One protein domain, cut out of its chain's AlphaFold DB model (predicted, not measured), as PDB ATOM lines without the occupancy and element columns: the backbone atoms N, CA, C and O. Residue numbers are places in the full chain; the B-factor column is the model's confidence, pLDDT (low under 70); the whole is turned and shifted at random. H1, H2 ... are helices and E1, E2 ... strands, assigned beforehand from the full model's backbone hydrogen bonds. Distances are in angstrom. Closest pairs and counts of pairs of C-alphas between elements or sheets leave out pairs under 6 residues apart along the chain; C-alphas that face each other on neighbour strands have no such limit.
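AT A GLANCE: This is residues 105 to 194 and 210 to 220 of the 464 residues of the protein "Hypothetical protein" of Chaetoceros debilis (UniProt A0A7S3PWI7). A small twisted sheet of four strands has two helices, H1 and H4, over one face, H1 over the edge strand E3 and H4 running slantwise. H2 only grazes the sheet, and H3, just before H4 in the chain, is not on it. The printed part has 101 residues, with four named helices and four named strands in the order H1, E1, H2, E2, E3, H3, H4, E4. The sheet is mixed, with its strands in the order E3, E2, E1, E4, and the class is mixed, helices and strands. The whole is compact, with a radius of gyration of the C-alphas of 12.6 A, and rounded, spanning 32 by 32 by 23 A.

IN THESE COORDINATES: H1, residues 109 to 115, begins with C-alpha 109 at (146.864, 199.600, 149.753) and is 9.7 A long. E1, residues 121 to 125, spans 13.4 A. H2, residues 132 to 143, is 16.7 A long. E2, residues 154 to 158, spans 13.6 A, and E3, residues 165 to 169, spans 13.2 A. H3, residues 174 to 179, is 8.7 A long. H4, residues 181 to 192, is 16.5 A long and ends with C-alpha 192 at (142.531, 202.642, 146.102). E4, residues 212 to 215, spans 10.3 A and ends with C-alpha 215 at (135.679, 210.929, 154.098).

HOW THE PARTS SIT: The sheet is only just strongly twisted, its C-alphas lying up to 4.4 A off the best plane. E2 and E3 form a hairpin, antiparallel, with N 156 and O 167 2.8 A apart. E2 and E1 are antiparallel, with N 123 and O 157 2.8 A apart. E1 and the edge strand E4 are parallel, with N 122 and O 212 2.8 A apart. Residues 105 to 106 pair in parallel with residues 166 to 167 of E3. H1 is on the sheet at a height of 8.0 A, over E3 and along the strands, at 3 degrees to E3 on the local plane. H4 is on the same face at a height of 9.2 A, over E2, slantwise to the strands at 39 degrees to E2 on the local plane. H1 and H4 are close but not clearly touching, the closest C-alphas being those of Phe 109 and Ile 192, 6.4 A apart. H2 only grazes the sheet, with residues 133 to 137. H3 and H4 only just touch, with 3 pairs of C-alphas within 8 A, and only at the corner by their link; the closest are those of Tyr 177 and Cys 184, 5.8 A apart. H2 is apart from H1, H3 and H4. In H1, H2, H3 and H4 every O i to N i+4 pair is within hydrogen-bond range.

THE WHOLE: The two C-alphas farthest apart, those of Asn 117 and Ser 179, are 34.4 A apart. Residues 195 to 209 are not printed, and C-alphas 194 and 210 stand 15.0 A apart across this cut. Of the links that are printed whole, none is long. The mean pLDDT of the printed part is 92.4, and residues 147 to 149 are under 70.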
ATOM      1  N   VAL A 105     152.343 201.279 159.207       93.88
ATOM      2  CA  VAL A 105     152.089 202.321 158.192       93.88
ATOM      3  C   VAL A 105     152.691 201.882 156.863       93.88
ATOM      4  O   VAL A 105     153.883 201.559 156.820       93.88
ATOM      5  N   THR A 106     151.877 201.853 155.809       94.44
ATOM      6  CA  THR A 106     152.260 201.415 154.458       94.44
ATOM      7  C   THR A 106     151.614 202.296 153.390       94.44
ATOM      8  O   THR A 106     150.525 202.821 153.590       94.44
ATOM      9  N   ASP A 107     152.273 202.429 152.249       94.31
ATOM     10  CA  ASP A 107     151.782 203.062 151.021       94.31
ATOM     11  C   ASP A 107     151.274 202.037 149.985       94.31
ATOM     12  O   ASP A 107     150.830 202.410 148.900       94.31
ATOM     13  N   ASP A 108     151.282 200.740 150.321       93.81
ATOM     14  CA  ASP A 108     150.669 199.674 149.528       93.81
ATOM     15  C   ASP A 108     149.277 199.362 150.086       93.81
ATOM     16  O   ASP A 108     149.113 198.742 151.145       93.81
ATOM     17  N   PHE A 109     148.250 199.769 149.339       92.06
ATOM     18  CA  PHE A 109     146.864 199.600 149.753       92.06
ATOM     19  C   PHE A 109     146.481 198.123 149.943       92.06
ATOM     20  O   PHE A 109     145.722 197.793 150.854       92.06
ATOM     21  N   LYS A 110     147.045 197.194 149.156       90.56
ATOM     22  CA  LYS A 110     146.754 195.758 149.299       90.56
ATOM     23  C   LYS A 110     147.298 195.219 150.623       90.56
ATOM     24  O   LYS A 110     146.607 194.465 151.312       90.56
ATOM     25  N   ASN A 111     148.511 195.621 151.002       92.19
ATOM     26  CA  ASN A 111     149.100 195.238 152.287       92.19
ATOM     27  C   ASN A 111     148.358 195.880 153.461       92.19
ATOM     28  O   ASN A 111     148.131 195.217 154.474       92.19
ATOM     29  N   PHE A 112     147.902 197.121 153.300       94.69
ATOM     30  CA  PHE A 112     147.058 197.791 154.284       94.69
ATOM     31  C   PHE A 112     145.750 197.038 154.565       94.69
ATOM     32  O   PHE A 112     145.408 196.823 155.731       94.69
ATOM     33  N   ILE A 113     145.028 196.596 153.529       92.56
ATOM     34  CA  ILE A 113     143.779 195.838 153.707       92.56
ATOM     35  C   ILE A 113     144.039 194.514 154.437       92.56
ATOM     36  O   ILE A 113     143.322 194.185 155.386       92.56
ATOM     37  N   LYS A 114     145.108 193.791 154.073       90.56
ATOM     38  CA  LYS A 114     145.522 192.563 154.777       90.56
ATOM     39  C   LYS A 114     145.838 192.835 156.252       90.56
ATOM     40  O   LYS A 114     145.337 192.131 157.124       90.56
ATOM     41  N   GLY A 115     146.589 193.900 156.536       90.31
ATOM     42  CA  GLY A 115     146.920 194.337 157.896       90.31
ATOM     43  C   GLY A 115     145.746 194.946 158.675       90.31
ATOM     44  O   GLY A 115     145.883 195.264 159.857       90.31
ATOM     45  N   SER A 116     144.588 195.155 158.042       91.38
ATOM     46  CA  SER A 116     143.386 195.719 158.671       91.38
ATOM     47  C   SER A 116     142.452 194.658 159.267       91.38
ATOM     48  O   SER A 116     141.377 195.005 159.764       91.38
ATOM     49  N   ASN A 117     142.846 193.377 159.256       87.81
ATOM     50  CA  ASN A 117     142.118 192.253 159.864       87.81
ATOM     51  C   ASN A 117     140.631 192.185 159.461       87.81
ATOM     52  O   ASN A 117     139.751 192.013 160.308       87.81
ATOM     53  N   GLY A 118     140.336 192.357 158.170       83.94
ATOM     54  CA  GLY A 118     138.970 192.242 157.646       83.94
ATOM     55  C   GLY A 118     138.056 193.429 157.969       83.94
ATOM     56  O   GLY A 118     136.830 193.287 157.973       83.94
ATOM     57  N   ALA A 119     138.613 194.611 158.259       92.62
ATOM     58  CA  ALA A 119     137.812 195.826 158.332       92.62
ATOM     59  C   ALA A 119     137.081 196.069 156.997       92.62
ATOM     60  O   ALA A 119     137.673 196.018 155.924       92.62
ATOM     61  N   ARG A 120     135.777 196.361 157.068       93.31
ATOM     62  CA  ARG A 120     134.947 196.665 155.885       93.31
ATOM     63  C   ARG A 120     134.751 198.153 155.639       93.31
ATOM     64  O   ARG A 120     134.160 198.551 154.647       93.31
ATOM     65  N   ARG A 121     135.140 199.000 156.590       95.44
ATOM     66  CA  ARG A 121     134.902 200.443 156.531       95.44
ATOM     67  C   ARG A 121     136.192 201.170 156.821       95.44
ATOM     68  O   ARG A 121     136.883 200.817 157.770       95.44
ATOM     69  N   TYR A 122     136.463 202.198 156.036       97.06
ATOM     70  CA  TYR A 122     137.686 202.976 156.095       97.06
ATOM     71  C   TYR A 122     137.359 204.467 156.057       97.06
ATOM     72  O   TYR A 122     136.361 204.901 155.465       97.06
ATOM     73  N   LYS A 123     138.191 205.250 156.742       97.62
ATOM     74  CA  LYS A 123     138.063 206.696 156.876       97.62
ATOM     75  C   LYS A 123     139.287 207.391 156.316       97.62
ATOM     76  O   LYS A 123     140.398 207.084 156.733       97.62
ATOM     77  N   VAL A 124     139.054 208.331 155.410       98.06
ATOM     78  CA  VAL A 124     140.099 209.172 154.820       98.06
ATOM     79  C   VAL A 124     140.241 210.449 155.635       98.06
ATOM     80  O   VAL A 124     139.237 211.089 155.959       98.06
ATOM     81  N   HIS A 125     141.471 210.806 155.977       98.00
ATOM     82  CA  HIS A 125     141.829 211.954 156.796       98.00
ATOM     83  C   HIS A 125     142.818 212.857 156.066       98.00
ATOM     84  O   HIS A 125     143.770 212.366 155.463       98.00
ATOM     85  N   LYS A 126     142.619 214.176 156.170       96.94
ATOM     86  CA  LYS A 126     143.498 215.155 155.522       96.94
ATOM     87  C   LYS A 126     144.902 215.145 156.138       96.94
ATOM     88  O   LYS A 126     145.020 214.806 157.328       96.94
ATOM     89  N   PRO A 127     145.930 215.585 155.387       96.75
ATOM     90  CA  PRO A 127     147.262 215.819 155.928       96.75
ATOM     91  C   PRO A 127     147.207 216.634 157.217       96.75
ATOM     92  O   PRO A 127     146.433 217.587 157.342       96.75
ATOM     93  N   GLY A 128     147.980 216.224 158.219       94.31
ATOM     94  CA  GLY A 128     148.048 216.954 159.477       94.31
ATOM     95  C   GLY A 128     146.789 216.886 160.358       94.31
ATOM     96  O   GLY A 128     146.765 217.602 161.355       94.31
ATOM     97  N   CYS A 129     145.774 216.033 160.095       95.25
ATOM     98  CA  CYS A 129     144.529 216.070 160.894       95.25
ATOM     99  C   CYS A 129     144.774 215.981 162.417       95.25
ATOM    100  O   CYS A 129     145.463 215.086 162.899       95.25
ATOM    101  N   SER A 130     144.100 216.850 163.177       95.12
ATOM    102  CA  SER A 130     144.018 216.849 164.648       95.12
ATOM    103  C   SER A 130     142.877 215.983 165.205       95.12
ATOM    104  O   SER A 130     142.526 216.046 166.382       95.12
ATOM    105  N   CYS A 131     142.269 215.160 164.354       95.19
ATOM    106  CA  CYS A 131     141.232 214.207 164.706       95.19
ATOM    107  C   CYS A 131     141.728 213.308 165.853       95.19
ATOM    108  O   CYS A 131     142.770 212.680 165.694       95.19
ATOM    109  N   HIS A 132     140.972 213.146 166.947       94.62
ATOM    110  CA  HIS A 132     141.390 212.325 168.104       94.62
ATOM    111  C   HIS A 132     141.914 210.933 167.710       94.62
ATOM    112  O   HIS A 132     142.924 210.470 168.222       94.62
ATOM    113  N   LYS A 133     141.266 210.275 166.739       94.06
ATOM    114  CA  LYS A 133     141.718 208.976 166.224       94.06
ATOM    115  C   LYS A 133     143.111 209.039 165.587       94.06
ATOM    116  O   LYS A 133     143.912 208.152 165.826       94.06
ATOM    117  N   ILE A 134     143.391 210.076 164.801       95.38
ATOM    118  CA  ILE A 134     144.691 210.277 164.153       95.38
ATOM    119  C   ILE A 134     145.758 210.648 165.180       95.38
ATOM    120  O   ILE A 134     146.849 210.096 165.128       95.38
ATOM    121  N   VAL A 135     145.434 211.521 166.137       94.12
ATOM    122  CA  VAL A 135     146.349 211.901 167.225       94.12
ATOM    123  C   VAL A 135     146.773 210.671 168.029       94.12
ATOM    124  O   VAL A 135     147.963 210.455 168.211       94.12
ATOM    125  N   ASN A 136     145.825 209.816 168.420       93.12
ATOM    126  CA  ASN A 136     146.150 208.597 169.162       93.12
ATOM    127  C   ASN A 136     147.002 207.626 168.338       93.12
ATOM    128  O   ASN A 136     147.957 207.067 168.863       93.12
ATOM    129  N   LEU A 137     146.685 207.450 167.048       93.38
ATOM    130  CA  LEU A 137     147.487 206.597 166.166       93.38
ATOM    131  C   LEU A 137     148.919 207.118 166.020       93.38
ATOM    132  O   LEU A 137     149.842 206.314 166.043       93.38
ATOM    133  N   ARG A 138     149.114 208.442 165.927       91.50
ATOM    134  CA  ARG A 138     150.454 209.052 165.910       91.50
ATOM    135  C   ARG A 138     151.221 208.734 167.186       91.50
ATOM    136  O   ARG A 138     152.323 208.213 167.097       91.50
ATOM    137  N   SER A 139     150.614 208.953 168.352       90.25
ATOM    138  CA  SER A 139     151.261 208.651 169.633       90.25
ATOM    139  C   SER A 139     151.624 207.169 169.774       90.25
ATOM    140  O   SER A 139     152.696 206.847 170.275       90.25
ATOM    141  N   GLU A 140     150.772 206.252 169.307       90.44
ATOM    142  CA  GLU A 140     151.074 204.813 169.303       90.44
ATOM    143  C   GLU A 140     152.229 204.454 168.339       90.44
ATOM    144  O   GLU A 140     153.049 203.598 168.664       90.44
ATOM    145  N   ILE A 141     152.339 205.125 167.186       89.62
ATOM    146  CA  ILE A 141     153.444 204.933 166.226       89.62
ATOM    147  C   ILE A 141     154.768 205.505 166.758       89.62
ATOM    148  O   ILE A 141     155.811 204.867 166.603       89.62
ATOM    149  N   GLU A 142     154.735 206.674 167.402       87.19
ATOM    150  CA  GLU A 142     155.909 207.322 168.011       87.19
ATOM    151  C   GLU A 142     156.503 206.465 169.133       87.19
ATOM    152  O   GLU A 142     157.717 206.258 169.180       87.19
ATOM    153  N   LEU A 143     155.652 205.890 169.993       83.25
ATOM    154  CA  LEU A 143     156.076 204.922 171.013       83.25
ATOM    155  C   LEU A 143     156.733 203.677 170.400       83.25
ATOM    156  O   LEU A 143     157.586 203.060 171.030       83.25
ATOM    157  N   GLY A 144     156.374 203.341 169.158       80.75
ATOM    158  CA  GLY A 144     156.991 202.277 168.372       80.75
ATOM    159  C   GLY A 144     158.363 202.612 167.774       80.75
ATOM    160  O   GLY A 144     158.886 201.819 166.994       80.75
ATOM    161  N   GLY A 145     158.947 203.774 168.092       78.94
ATOM    162  CA  GLY A 145     160.290 204.168 167.658       78.94
ATOM    163  C   GLY A 145     160.367 204.774 166.251       78.94
ATOM    164  O   GLY A 145     161.466 204.973 165.729       78.94
ATOM    165  N   ARG A 146     159.228 205.090 165.618       74.69
ATOM    166  CA  ARG A 146     159.194 205.804 164.331       74.69
ATOM    167  C   ARG A 146     159.167 207.316 164.585       74.69
ATOM    168  O   ARG A 146     158.132 207.873 164.928       74.69
ATOM    169  N   ASN A 147     160.297 207.989 164.356       64.19
ATOM    170  CA  ASN A 147     160.465 209.446 164.545       64.19
ATOM    171  C   ASN A 147     159.771 210.323 163.478       64.19
ATOM    172  O   ASN A 147     160.007 211.525 163.417       64.19
ATOM    173  N   ASP A 148     158.948 209.724 162.618       63.56
ATOM    174  CA  ASP A 148     158.188 210.414 161.572       63.56
ATOM    175  C   ASP A 148     157.038 211.252 162.162       63.56
ATOM    176  O   ASP A 148     156.808 212.364 161.694       63.56
ATOM    177  N   GLY A 149     156.387 210.750 163.227       61.16
ATOM    178  CA  GLY A 149     155.405 211.397 164.122       61.16
ATOM    179  C   GLY A 149     154.163 212.057 163.504       61.16
ATOM    180  O   GLY A 149     153.109 212.168 164.134       61.16
ATOM    181  N   THR A 150     154.224 212.500 162.256       75.75
ATOM    182  CA  THR A 150     153.246 213.387 161.651       75.75
ATOM    183  C   THR A 150     152.866 212.857 160.284       75.75
ATOM    184  O   THR A 150     153.621 212.974 159.334       75.75
ATOM    185  N   PHE A 151     151.640 212.342 160.166       85.62
ATOM    186  CA  PHE A 151     151.035 212.090 158.856       85.62
ATOM    187  C   PHE A 151     150.936 213.415 158.082       85.62
ATOM    188  O   PHE A 151     149.978 214.176 158.280       85.62
ATOM    189  N   GLN A 152     151.950 213.706 157.266       91.12
ATOM    190  CA  GLN A 152     152.048 214.887 156.398       91.12
ATOM    191  C   GLN A 152     151.354 214.672 155.050       91.12
ATOM    192  O   GLN A 152     151.344 215.566 154.207       91.12
ATOM    193  N   SER A 153     150.752 213.503 154.855       94.69
ATOM    194  CA  SER A 153     150.004 213.135 153.659       94.69
ATOM    195  C   SER A 153     148.592 212.651 154.006       94.69
ATOM    196  O   SER A 153     148.187 212.639 155.176       94.69
ATOM    197  N   ILE A 154     147.791 212.314 152.989       96.75
ATOM    198  CA  ILE A 154     146.442 211.788 153.215       96.75
ATOM    199  C   ILE A 154     146.546 210.392 153.843       96.75
ATOM    200  O   ILE A 154     147.183 209.497 153.289       96.75
ATOM    201  N   ALA A 155     145.853 210.189 154.965       97.19
ATOM    202  CA  ALA A 155     145.832 208.914 155.674       97.19
ATOM    203  C   ALA A 155     144.473 208.216 155.536       97.19
ATOM    204  O   ALA A 155     143.417 208.828 155.717       97.19
ATOM    205  N   VAL A 156     144.489 206.908 155.291       97.69
ATOM    206  CA  VAL A 156     143.310 206.039 155.298       97.69
ATOM    207  C   VAL A 156     143.410 205.079 156.474       97.69
ATOM    208  O   VAL A 156     144.383 204.348 156.643       97.69
ATOM    209  N   VAL A 157     142.380 205.093 157.316       97.38
ATOM    210  CA  VAL A 157     142.370 204.386 158.599       97.38
ATOM    211  C   VAL A 157     141.144 203.478 158.682       97.38
ATOM    212  O   VAL A 157     140.031 203.948 158.422       97.38
ATOM    213  N   PRO A 158     141.279 202.204 159.094       97.00
ATOM    214  CA  PRO A 158     140.133 201.317 159.257       97.00
ATOM    215  C   PRO A 158     139.207 201.839 160.359       97.00
ATOM    216  O   PRO A 158     139.652 202.256 161.431       97.00
ATOM    217  N   ASP A 159     137.897 201.812 160.131       95.62
ATOM    218  CA  ASP A 159     136.857 202.274 161.057       95.62
ATOM    219  C   ASP A 159     136.562 201.241 162.158       95.62
ATOM    220  O   ASP A 159     135.444 200.762 162.350       95.62
ATOM    221  N   VAL A 160     137.623 200.862 162.869       94.62
ATOM    222  CA  VAL A 160     137.625 199.929 163.995       94.62
ATOM    223  C   VAL A 160     138.130 200.625 165.260       94.62
ATOM    224  O   VAL A 160     138.682 201.725 165.206       94.62
ATOM    225  N   LYS A 161     137.929 199.987 166.421       90.88
ATOM    226  CA  LYS A 161     138.328 200.548 167.724       90.88
ATOM    227  C   LYS A 161     139.841 200.737 167.865       90.88
ATOM    228  O   LYS A 161     140.255 201.730 168.446       90.88
ATOM    229  N   ARG A 162     140.631 199.778 167.376       90.81
ATOM    230  CA  ARG A 162     142.100 199.798 167.398       90.81
ATOM    231  C   ARG A 162     142.584 199.432 166.005       90.81
ATOM    232  O   ARG A 162     142.366 198.301 165.574       90.81
ATOM    233  N   ALA A 163     143.124 200.404 165.279       93.88
ATOM    234  CA  ALA A 163     143.701 200.139 163.970       93.88
ATOM    235  C   ALA A 163     145.075 199.498 164.171       93.88
ATOM    236  O   ALA A 163     145.851 199.979 164.987       93.88
ATOM    237  N   LYS A 164     145.355 198.412 163.449       93.94
ATOM    238  CA  LYS A 164     146.686 197.782 163.425       93.94
ATOM    239  C   LYS A 164     147.517 198.226 162.226       93.94
ATOM    240  O   LYS A 164     148.711 197.967 162.169       93.94
ATOM    241  N   SER A 165     146.882 198.897 161.275       94.94
ATOM    242  CA  SER A 165     147.523 199.423 160.085       94.94
ATOM    243  C   SER A 165     146.910 200.759 159.686       94.94
ATOM    244  O   SER A 165     145.759 201.067 160.021       94.94
ATOM    245  N   VAL A 166     147.709 201.559 158.989       96.19
ATOM    246  CA  VAL A 166     147.337 202.837 158.384       96.19
ATOM    247  C   VAL A 166     147.889 202.842 156.967       96.19
ATOM    248  O   VAL A 166     149.052 202.499 156.756       96.19
ATOM    249  N   PHE A 167     147.053 203.215 156.005       96.50
ATOM    250  CA  PHE A 167     147.519 203.490 154.658       96.50
ATOM    251  C   PHE A 167     147.842 204.968 154.538       96.50
ATOM    252  O   PHE A 167     147.006 205.813 154.864       96.50
ATOM    253  N   GLU A 168     149.043 205.269 154.077       95.81
ATOM    254  CA  GLU A 168     149.520 206.628 153.897       95.81
ATOM    255  C   GLU A 168     149.800 206.888 152.417       95.81
ATOM    256  O   GLU A 168     150.637 206.227 151.803       95.81
ATOM    257  N   HIS A 169     149.083 207.844 151.823       95.88
ATOM    258  CA  HIS A 169     149.241 208.176 150.412       95.88
ATOM    259  C   HIS A 169     150.376 209.185 150.220       95.88
ATOM    260  O   HIS A 169     150.149 210.375 150.003       95.88
ATOM    261  N   THR A 170     151.606 208.682 150.291       92.50
ATOM    262  CA  THR A 170     152.857 209.462 150.271       92.50
ATOM    263  C   THR A 170     153.061 210.309 149.011       92.50
ATOM    264  O   THR A 170     153.830 211.266 149.039       92.50
ATOM    265  N   ALA A 171     152.344 210.014 147.921       92.88
ATOM    266  CA  ALA A 171     152.344 210.829 146.706       92.88
ATOM    267  C   ALA A 171     151.691 212.214 146.899       92.88
ATOM    268  O   ALA A 171     151.943 213.124 146.110       92.88
ATOM    269  N   VAL A 172     150.873 212.392 147.943       92.75
ATOM    270  CA  VAL A 172     150.202 213.657 148.258       92.75
ATOM    271  C   VAL A 172     150.845 214.297 149.480       92.75
ATOM    272  O   VAL A 172     150.644 213.859 150.607       92.75
ATOM    273  N   SER A 173     151.555 215.398 149.273       94.31
ATOM    274  CA  SER A 173     152.042 216.249 150.365       94.31
ATOM    275  C   SER A 173     150.931 217.132 150.956       94.31
ATOM    276  O   SER A 173     149.902 217.385 150.322       94.31
ATOM    277  N   ALA A 174     151.157 217.674 152.155       95.06
ATOM    278  CA  ALA A 174     150.284 218.693 152.736       95.06
ATOM    279  C   ALA A 174     150.154 219.931 151.831       95.06
ATOM    280  O   ALA A 174     149.052 220.452 151.666       95.06
ATOM    281  N   ASP A 175     151.246 220.367 151.198       96.44
ATOM    282  CA  ASP A 175     151.255 221.537 150.314       96.44
ATOM    283  C   ASP A 175     150.445 221.296 149.037       96.44
ATOM    284  O   ASP A 175     149.615 222.127 148.662       96.44
ATOM    285  N   SER A 176     150.614 220.129 148.404       97.31
ATOM    286  CA  SER A 176     149.809 219.751 147.236       97.31
ATOM    287  C   SER A 176     148.330 219.625 147.595       97.31
ATOM    288  O   SER A 176     147.489 220.123 146.851       97.31
ATOM    289  N   TYR A 177     148.004 219.052 148.762       97.12
ATOM    290  CA  TYR A 177     146.621 218.976 149.233       97.12
ATOM    291  C   TYR A 177     146.023 220.359 149.486       97.12
ATOM    292  O   TYR A 177     144.887 220.604 149.107       97.12
ATOM    293  N   ASN A 178     146.770 221.285 150.091       96.19
ATOM    294  CA  ASN A 178     146.293 222.649 150.323       96.19
ATOM    295  C   ASN A 178     146.066 223.421 149.010       96.19
ATOM    296  O   ASN A 178     145.192 224.286 148.961       96.19
ATOM    297  N   SER A 179     146.835 223.113 147.961       97.69
ATOM    298  CA  SER A 179     146.688 223.731 146.639       97.69
ATOM    299  C   SER A 179     145.533 223.141 145.826       97.69
ATOM    300  O   SER A 179     144.798 223.894 145.189       97.69
ATOM    301  N   ASP A 180     145.382 221.814 145.810       97.88
ATOM    302  CA  ASP A 180     144.314 221.113 145.089       97.88
ATOM    303  C   ASP A 180     143.798 219.896 145.881       97.88
ATOM    304  O   ASP A 180     144.191 218.750 145.627       97.88
ATOM    305  N   PRO A 181     142.888 220.127 146.846       97.25
ATOM    306  CA  PRO A 181     142.336 219.063 147.677       97.25
ATOM    307  C   PRO A 181     141.608 217.990 146.857       97.25
ATOM    308  O   PRO A 181     141.762 216.799 147.120       97.25
ATOM    309  N   LEU A 182     140.824 218.399 145.851       97.31
ATOM    310  CA  LEU A 182     140.008 217.483 145.048       97.31
ATOM    311  C   LEU A 182     140.860 216.654 144.087       97.31
ATOM    312  O   LEU A 182     140.591 215.464 143.931       97.31
ATOM    313  N   GLY A 183     141.892 217.250 143.479       97.69
ATOM    314  CA  GLY A 183     142.868 216.519 142.673       97.69
ATOM    315  C   GLY A 183     143.569 215.436 143.491       97.69
ATOM    316  O   GLY A 183     143.538 214.268 143.117       97.69
ATOM    317  N   CYS A 184     144.065 215.790 144.678       97.88
ATOM    318  CA  CYS A 184     144.721 214.841 145.579       97.88
ATOM    319  C   CYS A 184     143.791 213.709 146.049       97.88
ATOM    320  O   CYS A 184     144.208 212.559 146.189       97.88
ATOM    321  N   GLU A 185     142.516 214.007 146.307       97.44
ATOM    322  CA  GLU A 185     141.534 212.972 146.628       97.44
ATOM    323  C   GLU A 185     141.221 212.061 145.439       97.44
ATOM    324  O   GLU A 185     141.017 210.863 145.628       97.44
ATOM    325  N   LYS A 186     141.184 212.607 144.221       96.38
ATOM    326  CA  LYS A 186     140.999 211.821 143.000       96.38
ATOM    327  C   LYS A 186     142.192 210.896 142.757       96.38
ATOM    328  O   LYS A 186     141.990 209.730 142.420       96.38
ATOM    329  N   ASP A 187     143.407 211.380 142.990       96.19
ATOM    330  CA  ASP A 187     144.630 210.578 142.914       96.19
ATOM    331  C   ASP A 187     144.604 209.432 143.931       96.19
ATOM    332  O   ASP A 187     144.826 208.274 143.570       96.19
ATOM    333  N   LEU A 188     144.192 209.721 145.170       96.06
ATOM    334  CA  LEU A 188     143.943 208.693 146.177       96.06
ATOM    335  C   LEU A 188     142.872 207.692 145.724       96.06
ATOM    336  O   LEU A 188     143.040 206.487 145.902       96.06
ATOM    337  N   SER A 189     141.763 208.172 145.156       95.25
ATOM    338  CA  SER A 189     140.690 207.308 144.661       95.25
ATOM    339  C   SER A 189     141.210 206.328 143.614       95.25
ATOM    340  O   SER A 189     140.899 205.147 143.697       95.25
ATOM    341  N   ASN A 190     142.044 206.792 142.680       93.06
ATOM    342  CA  ASN A 190     142.659 205.948 141.654       93.06
ATOM    343  C   ASN A 190     143.664 204.945 142.245       93.06
ATOM    344  O   ASN A 190     143.801 203.841 141.725       93.06
ATOM    345  N   ALA A 191     144.362 205.311 143.324       92.50
ATOM    346  CA  ALA A 191     145.274 204.410 144.027       92.50
ATOM    347  C   ALA A 191     144.529 203.290 144.780       92.50
ATOM    348  O   ALA A 191     144.995 202.151 144.818       92.50
ATOM    349  N   ILE A 192     143.372 203.602 145.369       92.19
ATOM    350  CA  ILE A 192     142.531 202.642 146.102       92.19
ATOM    351  C   ILE A 192     141.722 201.761 145.140       92.19
ATOM    352  O   ILE A 192     141.620 200.549 145.338       92.19
ATOM    353  N   PHE A 193     141.143 202.377 144.109       90.25
ATOM    354  CA  PHE A 193     140.247 201.768 143.130       90.25
ATOM    355  C   PHE A 193     140.836 201.946 141.721       90.25
ATOM    356  O   PHE A 193     140.368 202.788 140.951       90.25
ATOM    357  N   PRO A 194     141.899 201.199 141.369       85.19
ATOM    358  CA  PRO A 194     142.511 201.313 140.054       85.19
ATOM    359  C   PRO A 194     141.505 200.930 138.965       85.19
ATOM    360  O   PRO A 194     140.843 199.896 139.052       85.19
ATOM    361  N   ASP A 210     134.260 194.545 148.725       84.31
ATOM    362  CA  ASP A 210     133.372 194.700 149.902       84.31
ATOM    363  C   ASP A 210     133.879 195.741 150.924       84.31
ATOM    364  O   ASP A 210     133.479 195.751 152.096       84.31
ATOM    365  N   ILE A 211     134.790 196.631 150.512       89.81
ATOM    366  CA  ILE A 211     135.256 197.727 151.367       89.81
ATOM    367  C   ILE A 211     134.505 199.025 151.073       89.81
ATOM    368  O   ILE A 211     134.300 199.425 149.933       89.81
ATOM    369  N   LYS A 212     134.154 199.751 152.135       92.69
ATOM    370  CA  LYS A 212     133.552 201.082 152.060       92.69
ATOM    371  C   LYS A 212     134.530 202.134 152.554       92.69
ATOM    372  O   LYS A 212     134.779 202.247 153.757       92.69
ATOM    373  N   VAL A 213     135.035 202.945 151.637       94.62
ATOM    374  CA  VAL A 213     135.870 204.110 151.949       94.62
ATOM    375  C   VAL A 213     134.975 205.342 152.066       94.62
ATOM    376  O   VAL A 213     134.028 205.516 151.307       94.62
ATOM    377  N   SER A 214     135.210 206.184 153.070       95.31
ATOM    378  CA  SER A 214     134.463 207.433 153.229       95.31
ATOM    379  C   SER A 214     135.323 208.528 153.837       95.31
ATOM    380  O   SER A 214     136.184 208.261 154.673       95.31
ATOM    381  N   CYS A 215     135.042 209.775 153.483       97.19
ATOM    382  CA  CYS A 215     135.679 210.929 154.098       97.19
ATOM    383  C   CYS A 215     135.395 210.988 155.612       97.19
ATOM    384  O   CYS A 215     134.277 210.727 156.082       97.19
ATOM    385  N   ALA A 216     136.420 211.307 156.400       96.69
ATOM    386  CA  ALA A 216     136.247 211.782 157.767       96.69
ATOM    387  C   ALA A 216     135.845 213.263 157.758       96.69
ATOM    388  O   ALA A 216     136.083 213.967 156.781       96.69
ATOM    389  N   ASN A 217     135.296 213.766 158.867       95.62
ATOM    390  CA  ASN A 217     134.811 215.151 158.948       95.62
ATOM    391  C   ASN A 217     135.871 216.190 158.548       95.62
ATOM    392  O   ASN A 217     135.537 217.158 157.886       95.62
ATOM    393  N   CYS A 218     137.141 215.948 158.878       96.25
ATOM    394  CA  CYS A 218     138.246 216.838 158.518       96.25
ATOM    395  C   CYS A 218     138.449 217.031 157.003       96.25
ATOM    396  O   CYS A 218     138.928 218.085 156.599       96.25
ATOM    397  N   MET A 219     138.075 216.043 156.180       96.50
ATOM    398  CA  MET A 219     138.077 216.135 154.712       96.50
ATOM    399  C   MET A 219     136.861 216.916 154.199       96.50
ATOM    400  O   MET A 219     136.908 217.550 153.150       96.50
ATOM    401  N   LEU A 220     135.754 216.866 154.945       96.12
ATOM    402  CA  LEU A 220     134.482 217.493 154.580       96.12
ATOM    403  C   LEU A 220     134.429 218.993 154.909       96.12
ATOM    404  O   LEU A 220     133.440 219.648 154.601       96.12
TER     405      LEU A 220